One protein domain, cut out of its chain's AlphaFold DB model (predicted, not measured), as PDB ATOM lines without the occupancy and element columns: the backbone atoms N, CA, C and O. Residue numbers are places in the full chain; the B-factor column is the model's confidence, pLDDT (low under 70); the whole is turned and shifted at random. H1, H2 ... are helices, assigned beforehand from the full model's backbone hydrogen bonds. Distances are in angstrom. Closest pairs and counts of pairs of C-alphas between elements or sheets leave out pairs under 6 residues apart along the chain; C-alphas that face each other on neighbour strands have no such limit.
ATOM      1  N   GLU A 384     186.272 245.954 288.372       96.31
ATOM      2  CA  GLU A 384     185.709 246.086 289.722       96.31
ATOM      3  C   GLU A 384     186.156 244.944 290.642       96.31
ATOM      4  O   GLU A 384     186.725 245.200 291.707       96.31
ATOM      5  N   GLU A 385     186.022 243.696 290.192       96.94
ATOM      6  CA  GLU A 385     186.491 242.505 290.911       96.94
ATOM      7  C   GLU A 385     187.992 242.591 291.204       96.94
ATOM      8  O   GLU A 385     188.452 242.379 292.327       96.94
ATOM      9  N   ASN A 386     188.789 242.976 290.206       97.88
ATOM     10  CA  ASN A 386     190.230 243.127 290.349       97.88
ATOM     11  C   ASN A 386     190.590 244.205 291.370       97.88
ATOM     12  O   ASN A 386     191.560 244.066 292.125       97.88
ATOM     13  N   LYS A 387     189.843 245.311 291.401       98.00
ATOM     14  CA  LYS A 387     190.022 246.365 292.403       98.00
ATOM     15  C   LYS A 387     189.690 245.838 293.801       98.00
ATOM     16  O   LYS A 387     190.481 246.088 294.715       98.00
ATOM     17  N   ALA A 388     188.619 245.057 293.949       98.25
ATOM     18  CA  ALA A 388     188.268 244.380 295.196       98.25
ATOM     19  C   ALA A 388     189.381 243.425 295.666       98.25
ATOM     20  O   ALA A 388     189.853 243.548 296.798       98.25
ATOM     21  N   TRP A 389     189.908 242.569 294.784       98.69
ATOM     22  CA  TRP A 389     191.031 241.669 295.087       98.69
ATOM     23  C   TRP A 389     192.293 242.420 295.511       98.69
ATOM     24  O   TRP A 389     192.979 242.016 296.449       98.69
ATOM     25  N   ASN A 390     192.604 243.545 294.864       98.69
ATOM     26  CA  ASN A 390     193.742 244.376 295.253       98.69
ATOM     27  C   ASN A 390     193.544 245.024 296.637       98.69
ATOM     28  O   ASN A 390     194.519 245.206 297.372       98.69
ATOM     29  N   TYR A 391     192.309 245.378 297.005       98.75
ATOM     30  CA  TYR A 391     191.985 245.875 298.344       98.75
ATOM     31  C   TYR A 391     192.086 244.775 299.401       98.75
ATOM     32  O   TYR A 391     192.707 245.007 300.443       98.75
ATOM     33  N   LEU A 392     191.568 243.580 299.102       98.81
ATOM     34  CA  LEU A 392     191.693 242.392 299.945       98.81
ATOM     35  C   LEU A 392     193.168 242.045 300.188       98.81
ATOM     36  O   LEU A 392     193.598 241.939 301.335       98.81
ATOM     37  N   LEU A 393     193.970 241.966 299.118       98.88
ATOM     38  CA  LEU A 393     195.406 241.694 299.191       98.88
ATOM     39  C   LEU A 393     196.127 242.708 300.078       98.88
ATOM     40  O   LEU A 393     196.922 242.320 300.927       98.88
ATOM     41  N   ARG A 394     195.834 244.003 299.914       98.75
ATOM     42  CA  ARG A 394     196.441 245.053 300.738       98.75
ATOM     43  C   ARG A 394     196.132 244.849 302.223       98.75
ATOM     44  O   ARG A 394     197.051 244.888 303.033       98.75
ATOM     45  N   ALA A 395     194.862 244.639 302.576       98.75
ATOM     46  CA  ALA A 395     194.466 244.393 303.963       98.75
ATOM     47  C   ALA A 395     195.143 243.144 304.535       98.75
ATOM     48  O   ALA A 395     195.653 243.178 305.655       98.75
ATOM     49  N   ARG A 396     195.227 242.077 303.739       98.56
ATOM     50  CA  ARG A 396     195.847 240.816 304.138       98.56
ATOM     51  C   ARG A 396     197.362 240.913 304.328       98.56
ATOM     52  O   ARG A 396     197.889 240.334 305.282       98.56
ATOM     53  N   GLU A 397     198.059 241.636 303.447       98.62
ATOM     54  CA  GLU A 397     199.495 241.936 303.554       98.62
ATOM     55  C   GLU A 397     199.775 242.802 304.793       98.62
ATOM     56  O   GLU A 397     200.668 242.482 305.577       98.62
ATOM     57  N   ASP A 398     198.989 243.859 305.018       98.62
ATOM     58  CA  ASP A 398     199.141 244.745 306.178       98.62
ATOM     59  C   ASP A 398     198.858 244.004 307.500       98.62
ATOM     60  O   ASP A 398     199.609 244.159 308.469       98.62
ATOM     61  N   LEU A 399     197.839 243.135 307.535       98.50
ATOM     62  CA  LEU A 399     197.550 242.285 308.692       98.50
ATOM     63  C   LEU A 399     198.690 241.295 308.960       98.50
ATOM     64  O   LEU A 399     199.107 241.147 310.104       98.50
ATOM     65  N   GLN A 400     199.271 240.681 307.927       97.88
ATOM     66  CA  GLN A 400     200.443 239.819 308.096       97.88
ATOM     67  C   GLN A 400     201.652 240.585 308.652       97.88
ATOM     68  O   GLN A 400     202.322 240.108 309.567       97.88
ATOM     69  N   HIS A 401     201.937 241.779 308.123       98.00
ATOM     70  CA  HIS A 401     203.056 242.611 308.580       98.00
ATOM     71  C   HIS A 401     202.861 243.167 309.994       98.00
ATOM     72  O   HIS A 401     203.842 243.539 310.637       98.00
ATOM     73  N   SER A 402     201.624 243.204 310.494       97.88
ATOM     74  CA  SER A 402     201.332 243.611 311.870       97.88
ATOM     75  C   SER A 402     201.911 242.665 312.927       97.88
ATOM     76  O   SER A 402     202.104 243.080 314.069       97.88
ATOM     77  N   GLY A 403     202.199 241.411 312.553       96.62
ATOM     78  CA  GLY A 403     202.700 240.377 313.459       96.62
ATOM     79  C   GLY A 403     201.623 239.692 314.303       96.62
ATOM     80  O   GLY A 403     201.968 238.865 315.143       96.62
ATOM     81  N   LEU A 404     200.339 240.003 314.095       96.75
ATOM     82  CA  LEU A 404     199.240 239.273 314.727       96.75
ATOM     83  C   LEU A 404     199.171 237.845 314.176       96.75
ATOM     84  O   LEU A 404     199.070 237.638 312.967       96.75
ATOM     85  N   GLU A 405     199.202 236.855 315.063       94.38
ATOM     86  CA  GLU A 405     199.133 235.445 314.676       94.38
ATOM     87  C   GLU A 405     197.734 235.073 314.171       94.38
ATOM     88  O   GLU A 405     196.728 235.527 314.718       94.38
ATOM     89  N   ILE A 406     197.681 234.230 313.135       95.38
ATOM     90  CA  ILE A 406     196.430 233.645 312.641       95.38
ATOM     91  C   ILE A 406     195.807 232.816 313.773       95.38
ATOM     92  O   ILE A 406     196.510 231.982 314.356       95.38
ATOM     93  N   PRO A 407     194.515 233.005 314.101       94.69
ATOM     94  CA  PRO A 407     193.871 232.255 315.168       94.69
ATOM     95  C   PRO A 407     193.831 230.759 314.854       94.69
ATOM     96  O   PRO A 407     193.861 230.324 313.702       94.69
ATOM     97  N   ASN A 408     193.725 229.940 315.898       94.94
ATOM     98  CA  ASN A 408     193.478 228.517 315.713       94.94
ATOM     99  C   ASN A 408     192.035 228.329 315.199       94.94
ATOM    100  O   ASN A 408     191.109 228.782 315.873       94.94
ATOM    101  N   PRO A 409     191.794 227.627 314.073       95.06
ATOM    102  CA  PRO A 409     190.439 227.423 313.541       95.06
ATOM    103  C   PRO A 409     189.491 226.700 314.516       95.06
ATOM    104  O   PRO A 409     188.268 226.814 314.399       95.06
ATOM    105  N   MET A 410     190.042 225.984 315.502       93.44
ATOM    106  CA  MET A 410     189.293 225.295 316.557       93.44
ATOM    107  C   MET A 410     189.004 226.169 317.792       93.44
ATOM    108  O   MET A 410     188.419 225.682 318.753       93.44
ATOM    109  N   GLU A 411     189.417 227.437 317.816       88.94
ATOM    110  CA  GLU A 411     189.173 228.328 318.956       88.94
ATOM    111  C   GLU A 411     187.731 228.862 318.945       88.94
ATOM    112  O   GLU A 411     187.236 229.339 317.924       88.94
ATOM    113  N   ASN A 412     187.012 228.769 320.065       85.69
ATOM    114  CA  ASN A 412     185.679 229.362 320.191       85.69
ATOM    115  C   ASN A 412     185.811 230.831 320.606       85.69
ATOM    116  O   ASN A 412     186.518 231.119 321.566       85.69
ATOM    117  N   GLU A 413     185.098 231.742 319.939       86.31
ATOM    118  CA  GLU A 413     185.112 233.176 320.267       86.31
ATOM    119  C   GLU A 413     184.768 233.431 321.743       86.31
ATOM    120  O   GLU A 413     185.402 234.261 322.391       86.31
ATOM    121  N   ASN A 414     183.832 232.656 322.303       86.31
ATOM    122  CA  ASN A 414     183.410 232.784 323.701       86.31
ATOM    123  C   ASN A 414     184.499 232.394 324.715       86.31
ATOM    124  O   ASN A 414     184.413 232.791 325.877       86.31
ATOM    125  N   ASP A 415     185.513 231.638 324.289       87.75
ATOM    126  CA  ASP A 415     186.622 231.200 325.141       87.75
ATOM    127  C   ASP A 415     187.806 232.185 325.101       87.75
ATOM    128  O   ASP A 415     188.782 232.038 325.845       87.75
ATOM    129  N   ILE A 416     187.744 233.208 324.241       88.31
ATOM    130  CA  ILE A 416     188.829 234.169 324.064       88.31
ATOM    131  C   ILE A 416     188.704 235.273 325.107       88.31
ATOM    132  O   ILE A 416     187.733 236.024 325.160       88.31
ATOM    133  N   GLN A 417     189.739 235.405 325.936       85.56
ATOM    134  CA  GLN A 417     189.791 236.460 326.937       85.56
ATOM    135  C   GLN A 417     189.723 237.850 326.284       85.56
ATOM    136  O   GLN A 417     190.505 238.173 325.386       85.56
ATOM    137  N   ASN A 418     188.840 238.698 326.820       84.62
ATOM    138  CA  ASN A 418     188.760 240.115 326.474       84.62
ATOM    139  C   ASN A 418     190.137 240.792 326.580       84.62
ATOM    140  O   ASN A 418     190.822 240.666 327.597       84.62
ATOM    141  N   GLY A 419     190.520 241.549 325.551       91.12
ATOM    142  CA  GLY A 419     191.815 242.227 325.472       91.12
ATOM    143  C   GLY A 419     192.425 242.117 324.079       91.12
ATOM    144  O   GLY A 419     191.709 241.935 323.097       91.12
ATOM    145  N   GLU A 420     193.751 242.220 323.995       93.69
ATOM    146  CA  GLU A 420     194.484 242.198 322.720       93.69
ATOM    147  C   GLU A 420     194.213 240.925 321.911       93.69
ATOM    148  O   GLU A 420     193.947 241.012 320.716       93.69
ATOM    149  N   LYS A 421     194.170 239.755 322.566       93.94
ATOM    150  CA  LYS A 421     193.889 238.470 321.906       93.94
ATOM    151  C   LYS A 421     192.496 238.426 321.267       93.94
ATOM    152  O   LYS A 421     192.363 237.971 320.137       93.94
ATOM    153  N   PHE A 422     191.471 238.930 321.958       96.00
ATOM    154  CA  PHE A 422     190.118 239.034 321.401       96.00
ATOM    155  C   PHE A 422     190.090 239.942 320.169       96.00
ATOM    156  O   PHE A 422     189.534 239.572 319.139       96.00
ATOM    157  N   TRP A 423     190.739 241.106 320.228       97.38
ATOM    158  CA  TRP A 423     190.786 242.009 319.079       97.38
ATOM    159  C   TRP A 423     191.620 241.460 317.919       97.38
ATOM    160  O   TRP A 423     191.255 241.688 316.769       97.38
ATOM    161  N   ALA A 424     192.681 240.698 318.197       97.12
ATOM    162  CA  ALA A 424     193.444 239.989 317.173       97.12
ATOM    163  C   ALA A 424     192.571 238.939 316.477       97.12
ATOM    164  O   ALA A 424     192.535 238.892 315.250       97.12
ATOM    165  N   PHE A 425     191.806 238.160 317.251       96.75
ATOM    166  CA  PHE A 425     190.826 237.225 316.709       96.75
ATOM    167  C   PHE A 425     189.802 237.943 315.825       96.75
ATOM    168  O   PHE A 425     189.637 237.550 314.677       96.75
ATOM    169  N   LYS A 426     189.184 239.040 316.293       97.75
ATOM    170  CA  LYS A 426     188.225 239.807 315.478       97.75
ATOM    171  C   LYS A 426     188.855 240.390 314.211       97.75
ATOM    172  O   LYS A 426     188.186 240.434 313.190       97.75
ATOM    173  N   ALA A 427     190.114 240.827 314.246       98.50
ATOM    174  CA  ALA A 427     190.800 241.323 313.050       98.50
ATOM    175  C   ALA A 427     190.942 240.232 311.976       98.50
ATOM    176  O   ALA A 427     190.707 240.497 310.801       98.50
ATOM    177  N   TRP A 428     191.287 239.009 312.383       98.38
ATOM    178  CA  TRP A 428     191.352 237.857 311.484       98.38
ATOM    179  C   TRP A 428     189.974 237.365 311.042       98.38
ATOM    180  O   TRP A 428     189.801 237.038 309.878       98.38
ATOM    181  N   ASP A 429     188.986 237.360 311.934       98.00
ATOM    182  CA  ASP A 429     187.593 237.008 311.632       98.00
ATOM    183  C   ASP A 429     187.026 237.900 310.511       98.00
ATOM    184  O   ASP A 429     186.489 237.398 309.529       98.00
ATOM    185  N   GLU A 430     187.257 239.217 310.584       98.62
ATOM    186  CA  GLU A 430     186.901 240.170 309.520       98.62
ATOM    187  C   GLU A 430     187.691 239.939 308.225       98.62
ATOM    188  O   GLU A 430     187.155 240.124 307.135       98.62
ATOM    189  N   MET A 431     188.958 239.519 308.327       98.81
ATOM    190  CA  MET A 431     189.777 239.186 307.160       98.81
ATOM    191  C   MET A 431     189.195 237.976 306.421       98.81
ATOM    192  O   MET A 431     189.006 238.041 305.211       98.81
ATOM    193  N   PHE A 432     188.844 236.911 307.146       98.62
ATOM    194  CA  PHE A 432     188.214 235.719 306.576       98.62
ATOM    195  C   PHE A 432     186.792 235.990 306.074       98.62
ATOM    196  O   PHE A 432     186.384 235.398 305.077       98.62
ATOM    197  N   ALA A 433     186.044 236.889 306.718       98.56
ATOM    198  CA  ALA A 433     184.738 237.325 306.232       98.56
ATOM    199  C   ALA A 433     184.850 238.081 304.900       98.56
ATOM    200  O   ALA A 433     184.047 237.853 303.999       98.56
ATOM    201  N   ALA A 434     185.869 238.933 304.737       98.62
ATOM    202  CA  ALA A 434     186.113 239.671 303.496       98.62
ATOM    203  C   ALA A 434     186.517 238.776 302.307       98.62
ATOM    204  O   ALA A 434     186.452 239.220 301.165       98.62
ATOM    205  N   GLU A 435     186.927 237.530 302.549       98.69
ATOM    206  CA  GLU A 435     187.239 236.546 301.500       98.69
ATOM    207  C   GLU A 435     185.996 235.894 300.874       98.69
ATOM    208  O   GLU A 435     186.131 235.181 299.878       98.69
ATOM    209  N   GLY A 436     184.809 236.093 301.457       98.06
ATOM    210  CA  GLY A 436     183.576 235.448 301.003       98.06
ATOM    211  C   GLY A 436     183.223 235.773 299.552       98.06
ATOM    212  O   GLY A 436     183.394 236.908 299.100       98.06
ATOM    213  N   SER A 437     182.738 234.770 298.812       97.38
ATOM    214  CA  SER A 437     182.453 234.902 297.378       97.38
ATOM    215  C   SER A 437     181.339 235.901 297.082       97.38
ATOM    216  O   SER A 437     181.385 236.556 296.044       97.38
ATOM    217  N   ASP A 438     180.376 236.054 297.994       94.81
ATOM    218  CA  ASP A 438     179.221 236.944 297.850       94.81
ATOM    219  C   ASP A 438     179.618 238.398 297.589       94.81
ATOM    220  O   ASP A 438     178.932 239.102 296.860       94.81
ATOM    221  N   TRP A 439     180.742 238.866 298.145       94.94
ATOM    222  CA  TRP A 439     181.211 240.229 297.884       94.94
ATOM    223  C   TRP A 439     181.603 240.425 296.425       94.94
ATOM    224  O   TRP A 439     181.373 241.492 295.871       94.94
ATOM    225  N   PHE A 440     182.219 239.403 295.833       95.81
ATOM    226  CA  PHE A 440     182.753 239.449 294.478       95.81
ATOM    227  C   PHE A 440     181.683 239.159 293.430       95.81
ATOM    228  O   PHE A 440     181.747 239.746 292.360       95.81
ATOM    229  N   TRP A 441     180.677 238.351 293.778       92.38
ATOM    230  CA  TRP A 441     179.554 237.994 292.908       92.38
ATOM    231  C   TRP A 441     178.812 239.210 292.332       92.38
ATOM    232  O   TRP A 441     178.282 239.133 291.231       92.38
ATOM    233  N   TRP A 442     178.768 240.331 293.064       90.81
ATOM    234  CA  TRP A 442     178.053 241.552 292.660       90.81
ATOM    235  C   TRP A 442     178.924 242.607 291.970       90.81
ATOM    236  O   TRP A 442     178.422 243.680 291.643       90.81
ATOM    237  N   TYR A 443     180.225 242.362 291.796       90.50
ATOM    238  CA  TYR A 443     181.092 243.268 291.041       90.50
ATOM    239  C   TYR A 443     181.116 242.884 289.563       90.50
ATOM    240  O   TYR A 443     181.008 241.715 289.215       90.50
ATOM    241  N   GLY A 444     181.339 243.867 288.690       86.62
ATOM    242  CA  GLY A 444     181.406 243.628 287.251       86.62
ATOM    243  C   GLY A 444     180.041 243.745 286.578       86.62
ATOM    244  O   GLY A 444     179.179 244.509 287.008       86.62
ATOM    245  N   LYS A 445     179.869 243.067 285.442       83.44
ATOM    246  CA  LYS A 445     178.672 243.208 284.589       83.44
ATOM    247  C   LYS A 445     177.782 241.977 284.570       83.44
ATOM    248  O   LYS A 445     176.733 242.011 283.925       83.44
ATOM    249  N   ASP A 446     178.223 240.907 285.213       81.75
ATOM    250  CA  ASP A 446     177.597 239.596 285.111       81.75
ATOM    251  C   ASP A 446     176.315 239.488 285.945       81.75
ATOM    252  O   ASP A 446     175.382 238.794 285.540       81.75
ATOM    253  N   GLN A 447     176.255 240.177 287.090       84.19
ATOM    254  CA  GLN A 447     175.172 240.072 288.072       84.19
ATOM    255  C   GLN A 447     174.716 241.454 288.561       84.19
ATOM    256  O   GLN A 447     175.455 242.428 288.471       84.19
ATOM    257  N   ASP A 448     173.489 241.528 289.084       83.00
ATOM    258  CA  ASP A 448     172.889 242.740 289.660       83.00
ATOM    259  C   ASP A 448     172.016 242.339 290.858       83.00
ATOM    260  O   ASP A 448     171.048 241.584 290.711       83.00
ATOM    261  N   SER A 449     172.354 242.822 292.055       78.88
ATOM    262  CA  SER A 449     171.563 242.567 293.268       78.88
ATOM    263  C   SER A 449     170.371 243.518 293.423       78.88
ATOM    264  O   SER A 449     169.548 243.356 294.327       78.88
ATOM    265  N   GLY A 450     170.304 244.578 292.615       81.75
ATOM    266  CA  GLY A 450     169.455 245.751 292.816       81.75
ATOM    267  C   GLY A 450     169.922 246.664 293.958       81.75
ATOM    268  O   GLY A 450     169.263 247.666 294.254       81.75
ATOM    269  N   ALA A 451     171.035 246.329 294.626       85.69
ATOM    270  CA  ALA A 451     171.568 247.023 295.796       85.69
ATOM    271  C   ALA A 451     173.108 246.968 295.898       85.69
ATOM    272  O   ALA A 451     173.642 247.047 297.007       85.69
ATOM    273  N   ASP A 452     173.840 246.885 294.781       87.31
ATOM    274  CA  ASP A 452     175.284 246.565 294.770       87.31
ATOM    275  C   ASP A 452     176.137 247.540 295.604       87.31
ATOM    276  O   ASP A 452     177.104 247.153 296.260       87.31
ATOM    277  N   VAL A 453     175.726 248.810 295.695       90.19
ATOM    278  CA  VAL A 453     176.369 249.836 296.545       90.19
ATOM    279  C   VAL A 453     176.397 249.437 298.031       90.19
ATOM    280  O   VAL A 453     177.323 249.801 298.766       90.19
ATOM    281  N   VAL A 454     175.388 248.697 298.501       92.00
ATOM    282  CA  VAL A 454     175.330 248.174 299.874       92.00
ATOM    283  C   VAL A 454     176.363 247.064 300.057       92.00
ATOM    284  O   VAL A 454     177.082 247.083 301.058       92.00
ATOM    285  N   PHE A 455     176.491 246.155 299.088       93.31
ATOM    286  CA  PHE A 455     177.510 245.104 299.103       93.31
ATOM    287  C   PHE A 455     178.929 245.688 299.057       93.31
ATOM    288  O   PHE A 455     179.741 245.334 299.913       93.31
ATOM    289  N   ASP A 456     179.204 246.671 298.188       96.06
ATOM    290  CA  ASP A 456     180.489 247.398 298.158       96.06
ATOM    291  C   ASP A 456     180.807 248.056 299.509       96.06
ATOM    292  O   ASP A 456     181.924 247.974 300.029       96.06
ATOM    293  N   THR A 457     179.808 248.699 300.116       96.19
ATOM    294  CA  THR A 457     179.979 249.351 301.418       96.19
ATOM    295  C   THR A 457     180.292 248.347 302.521       96.19
ATOM    296  O   THR A 457     181.191 248.604 303.324       96.19
ATOM    297  N   ASN A 458     179.605 247.205 302.549       96.44
ATOM    298  CA  ASN A 458     179.828 246.161 303.547       96.44
ATOM    299  C   ASN A 458     181.183 245.466 303.360       96.44
ATOM    300  O   ASN A 458     181.920 245.314 304.335       96.44
ATOM    301  N   PHE A 459     181.573 245.143 302.124       98.25
ATOM    302  CA  PHE A 459     182.894 244.591 301.821       98.25
ATOM    303  C   PHE A 459     184.016 245.519 302.303       98.25
ATOM    304  O   PHE A 459     184.905 245.112 303.055       98.25
ATOM    305  N   ARG A 460     183.958 246.808 301.946       98.00
ATOM    306  CA  ARG A 460     184.952 247.789 302.411       98.00
ATOM    307  C   ARG A 460     184.920 247.963 303.929       98.00
ATOM    308  O   ARG A 460     185.976 248.174 304.521       98.00
ATOM    309  N   LEU A 461     183.754 247.853 304.567       97.88
ATOM    310  CA  LEU A 461     183.637 247.906 306.023       97.88
ATOM    311  C   LEU A 461     184.364 246.736 306.700       97.88
ATOM    312  O   LEU A 461     185.055 246.980 307.691       97.88
ATOM    313  N   HIS A 462     184.285 245.517 306.153       98.56
ATOM    314  CA  HIS A 462     185.087 244.386 306.633       98.56
ATOM    315  C   HIS A 462     186.583 244.705 306.561       98.56
ATOM    316  O   HIS A 462     187.292 244.613 307.567       98.56
ATOM    317  N   LEU A 463     187.057 245.211 305.416       98.81
ATOM    318  CA  LEU A 463     188.459 245.607 305.264       98.81
ATOM    319  C   LEU A 463     188.864 246.692 306.265       98.81
ATOM    320  O   LEU A 463     189.922 246.591 306.872       98.81
ATOM    321  N   GLU A 464     188.046 247.725 306.481       98.62
ATOM    322  CA  GLU A 464     188.312 248.758 307.490       98.62
ATOM    323  C   GLU A 464     188.350 248.188 308.915       98.62
ATOM    324  O   GLU A 464     189.179 248.609 309.733       98.62
ATOM    325  N   ASN A 465     187.470 247.234 309.223       98.69
ATOM    326  CA  ASN A 465     187.403 246.588 310.527       98.69
ATOM    327  C   ASN A 465     188.639 245.736 310.816       98.69
ATOM    328  O   ASN A 465     189.108 245.785 311.956       98.69
ATOM    329  N   VAL A 466     189.248 245.091 309.811       98.81
ATOM    330  CA  VAL A 466     190.563 244.432 309.953       98.81
ATOM    331  C   VAL A 466     191.572 245.388 310.597       98.81
ATOM    332  O   VAL A 466     192.158 245.072 311.634       98.81
ATOM    333  N   TYR A 467     191.722 246.609 310.066       98.81
ATOM    334  CA  TYR A 467     192.656 247.596 310.627       98.81
ATOM    335  C   TYR A 467     192.212 248.102 311.998       98.81
ATOM    336  O   TYR A 467     193.036 248.217 312.907       98.81
ATOM    337  N   ARG A 468     190.923 248.426 312.179       98.62
ATOM    338  CA  ARG A 468     190.408 248.939 313.463       98.62
ATOM    339  C   ARG A 468     190.635 247.939 314.591       98.62
ATOM    340  O   ARG A 468     191.005 248.343 315.693       98.62
ATOM    341  N   TYR A 469     190.404 246.656 314.336       98.56
ATOM    342  CA  TYR A 469     190.578 245.598 315.323       98.56
ATOM    343  C   TYR A 469     192.049 245.242 315.515       98.56
ATOM    344  O   TYR A 469     192.476 245.129 316.660       98.56
ATOM    345  N   ALA A 470     192.864 245.230 314.457       98.62
ATOM    346  CA  ALA A 470     194.308 245.060 314.598       98.62
ATOM    347  C   ALA A 470     194.939 246.167 315.465       98.62
ATOM    348  O   ALA A 470     195.739 245.877 316.351       98.62
ATOM    349  N   ILE A 471     194.528 247.431 315.298       98.38
ATOM    350  CA  ILE A 471     194.987 248.551 316.142       98.38
ATOM    351  C   ILE A 471     194.587 248.340 317.609       98.38
ATOM    352  O   ILE A 471     195.397 248.561 318.509       98.38
ATOM    353  N   LYS A 472     193.358 247.879 317.874       97.94
ATOM    354  CA  LYS A 472     192.919 247.531 319.239       97.94
ATOM    355  C   LYS A 472     193.676 246.334 319.823       97.94
ATOM    356  O   LYS A 472     193.754 246.220 321.044       97.94
ATOM    357  N   ALA A 473     194.228 245.474 318.972       97.56
ATOM    358  CA  ALA A 473     195.114 244.378 319.347       97.56
ATOM    359  C   ALA A 473     196.582 244.808 319.538       97.56
ATOM    360  O   ALA A 473     197.432 243.961 319.781       97.56
ATOM    361  N   GLY A 474     196.891 246.106 319.419       97.19
ATOM    362  CA  GLY A 474     198.238 246.649 319.614       97.19
ATOM    363  C   GLY A 474     199.066 246.800 318.335       97.19
ATOM    364  O   GLY A 474     200.222 247.220 318.409       97.19
TER     365      GLY A 474
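What this domain is: This is residues 384 to 474 of the 487 residues of the protein "Glyco_hydro_57 domain-containing protein" of candidate division KSB1 bacterium (UniProt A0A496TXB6). Three helices stand side by side in an elongated up-and-down bundle, with H4, the longest, beside both H1 and H2, and H1 and H2 running opposite ways. The short helix H3 follows H2 near the end of the bundle where H1 and H4 begin, and a long loop, residues 402 to 419, leads from H1 to H2 at the other end. The printed part has 91 residues with four named helices, in the order H1, H2, H3, H4, and no named strand; the class is all helix. The whole is only just compact, close to loose, with a radius of gyration of the C-alphas of 14.3 A and spans of 43 by 26 by 19 A.

Where its parts are: Begin with H4, residues 452 to 472: find C-alpha 452 at (175.284, 246.565, 294.770), from where the helix runs 30.2 A to C-alpha 472 at (192.919, 247.531, 319.239). Then go to C-alpha 384 at (185.709, 246.086, 289.722), where H1, residues 384 to 401, begins; it is 25.9 A long. H2, residues 420 to 434, is 21.1 A long, and H3, residues 437 to 441, is 6.2 A long.

How they stand to each other: Start from H4, the hub, which touches three helices. H2 touches it at a shallow tilt of 23 degrees, opposite ways; look at the C-alphas of Ala 427 and Val 466, their closest, 4.4 A apart. H1 touches H4 with residues 391 to 399 alone, at a shallow tilt of 8 degrees, the same way; their closest C-alphas, of Ala 395 and Leu 463, are 6.3 A apart. H1 and H2 form a helical hairpin and only just touch, with 3 pairs of C-alphas within 8 A, the closest being Arg 396 and Met 431 at 7.0 A; they run opposite ways at a shallow tilt of 21 degrees. H3 and H4 only just touch, also with 3 pairs, the closest C-alphas being those of Trp 439 and Phe 459, 6.1 A apart. H1 and H3 are close but not clearly touching, with the C-alphas of Glu 385 and Phe 440 at 6.0 A, while H2 and H3 meet only through their link. In H1, H2 and H3 every O i to N i+4 pair is within hydrogen-bond range; in H4 16 of 17 are.

The domain as a whole: The C-alphas farthest apart in the domain are those of Gln 417 and Lys 445, at 44.3 A. The printed part has no cut. The link from H1 to H2 is long, 18 residues; that from H3 to H4 is short, 10 residues; that from H2 to H3 is tight. The mean pLDDT of the printed part is 94.7, and no printed residue is under 70.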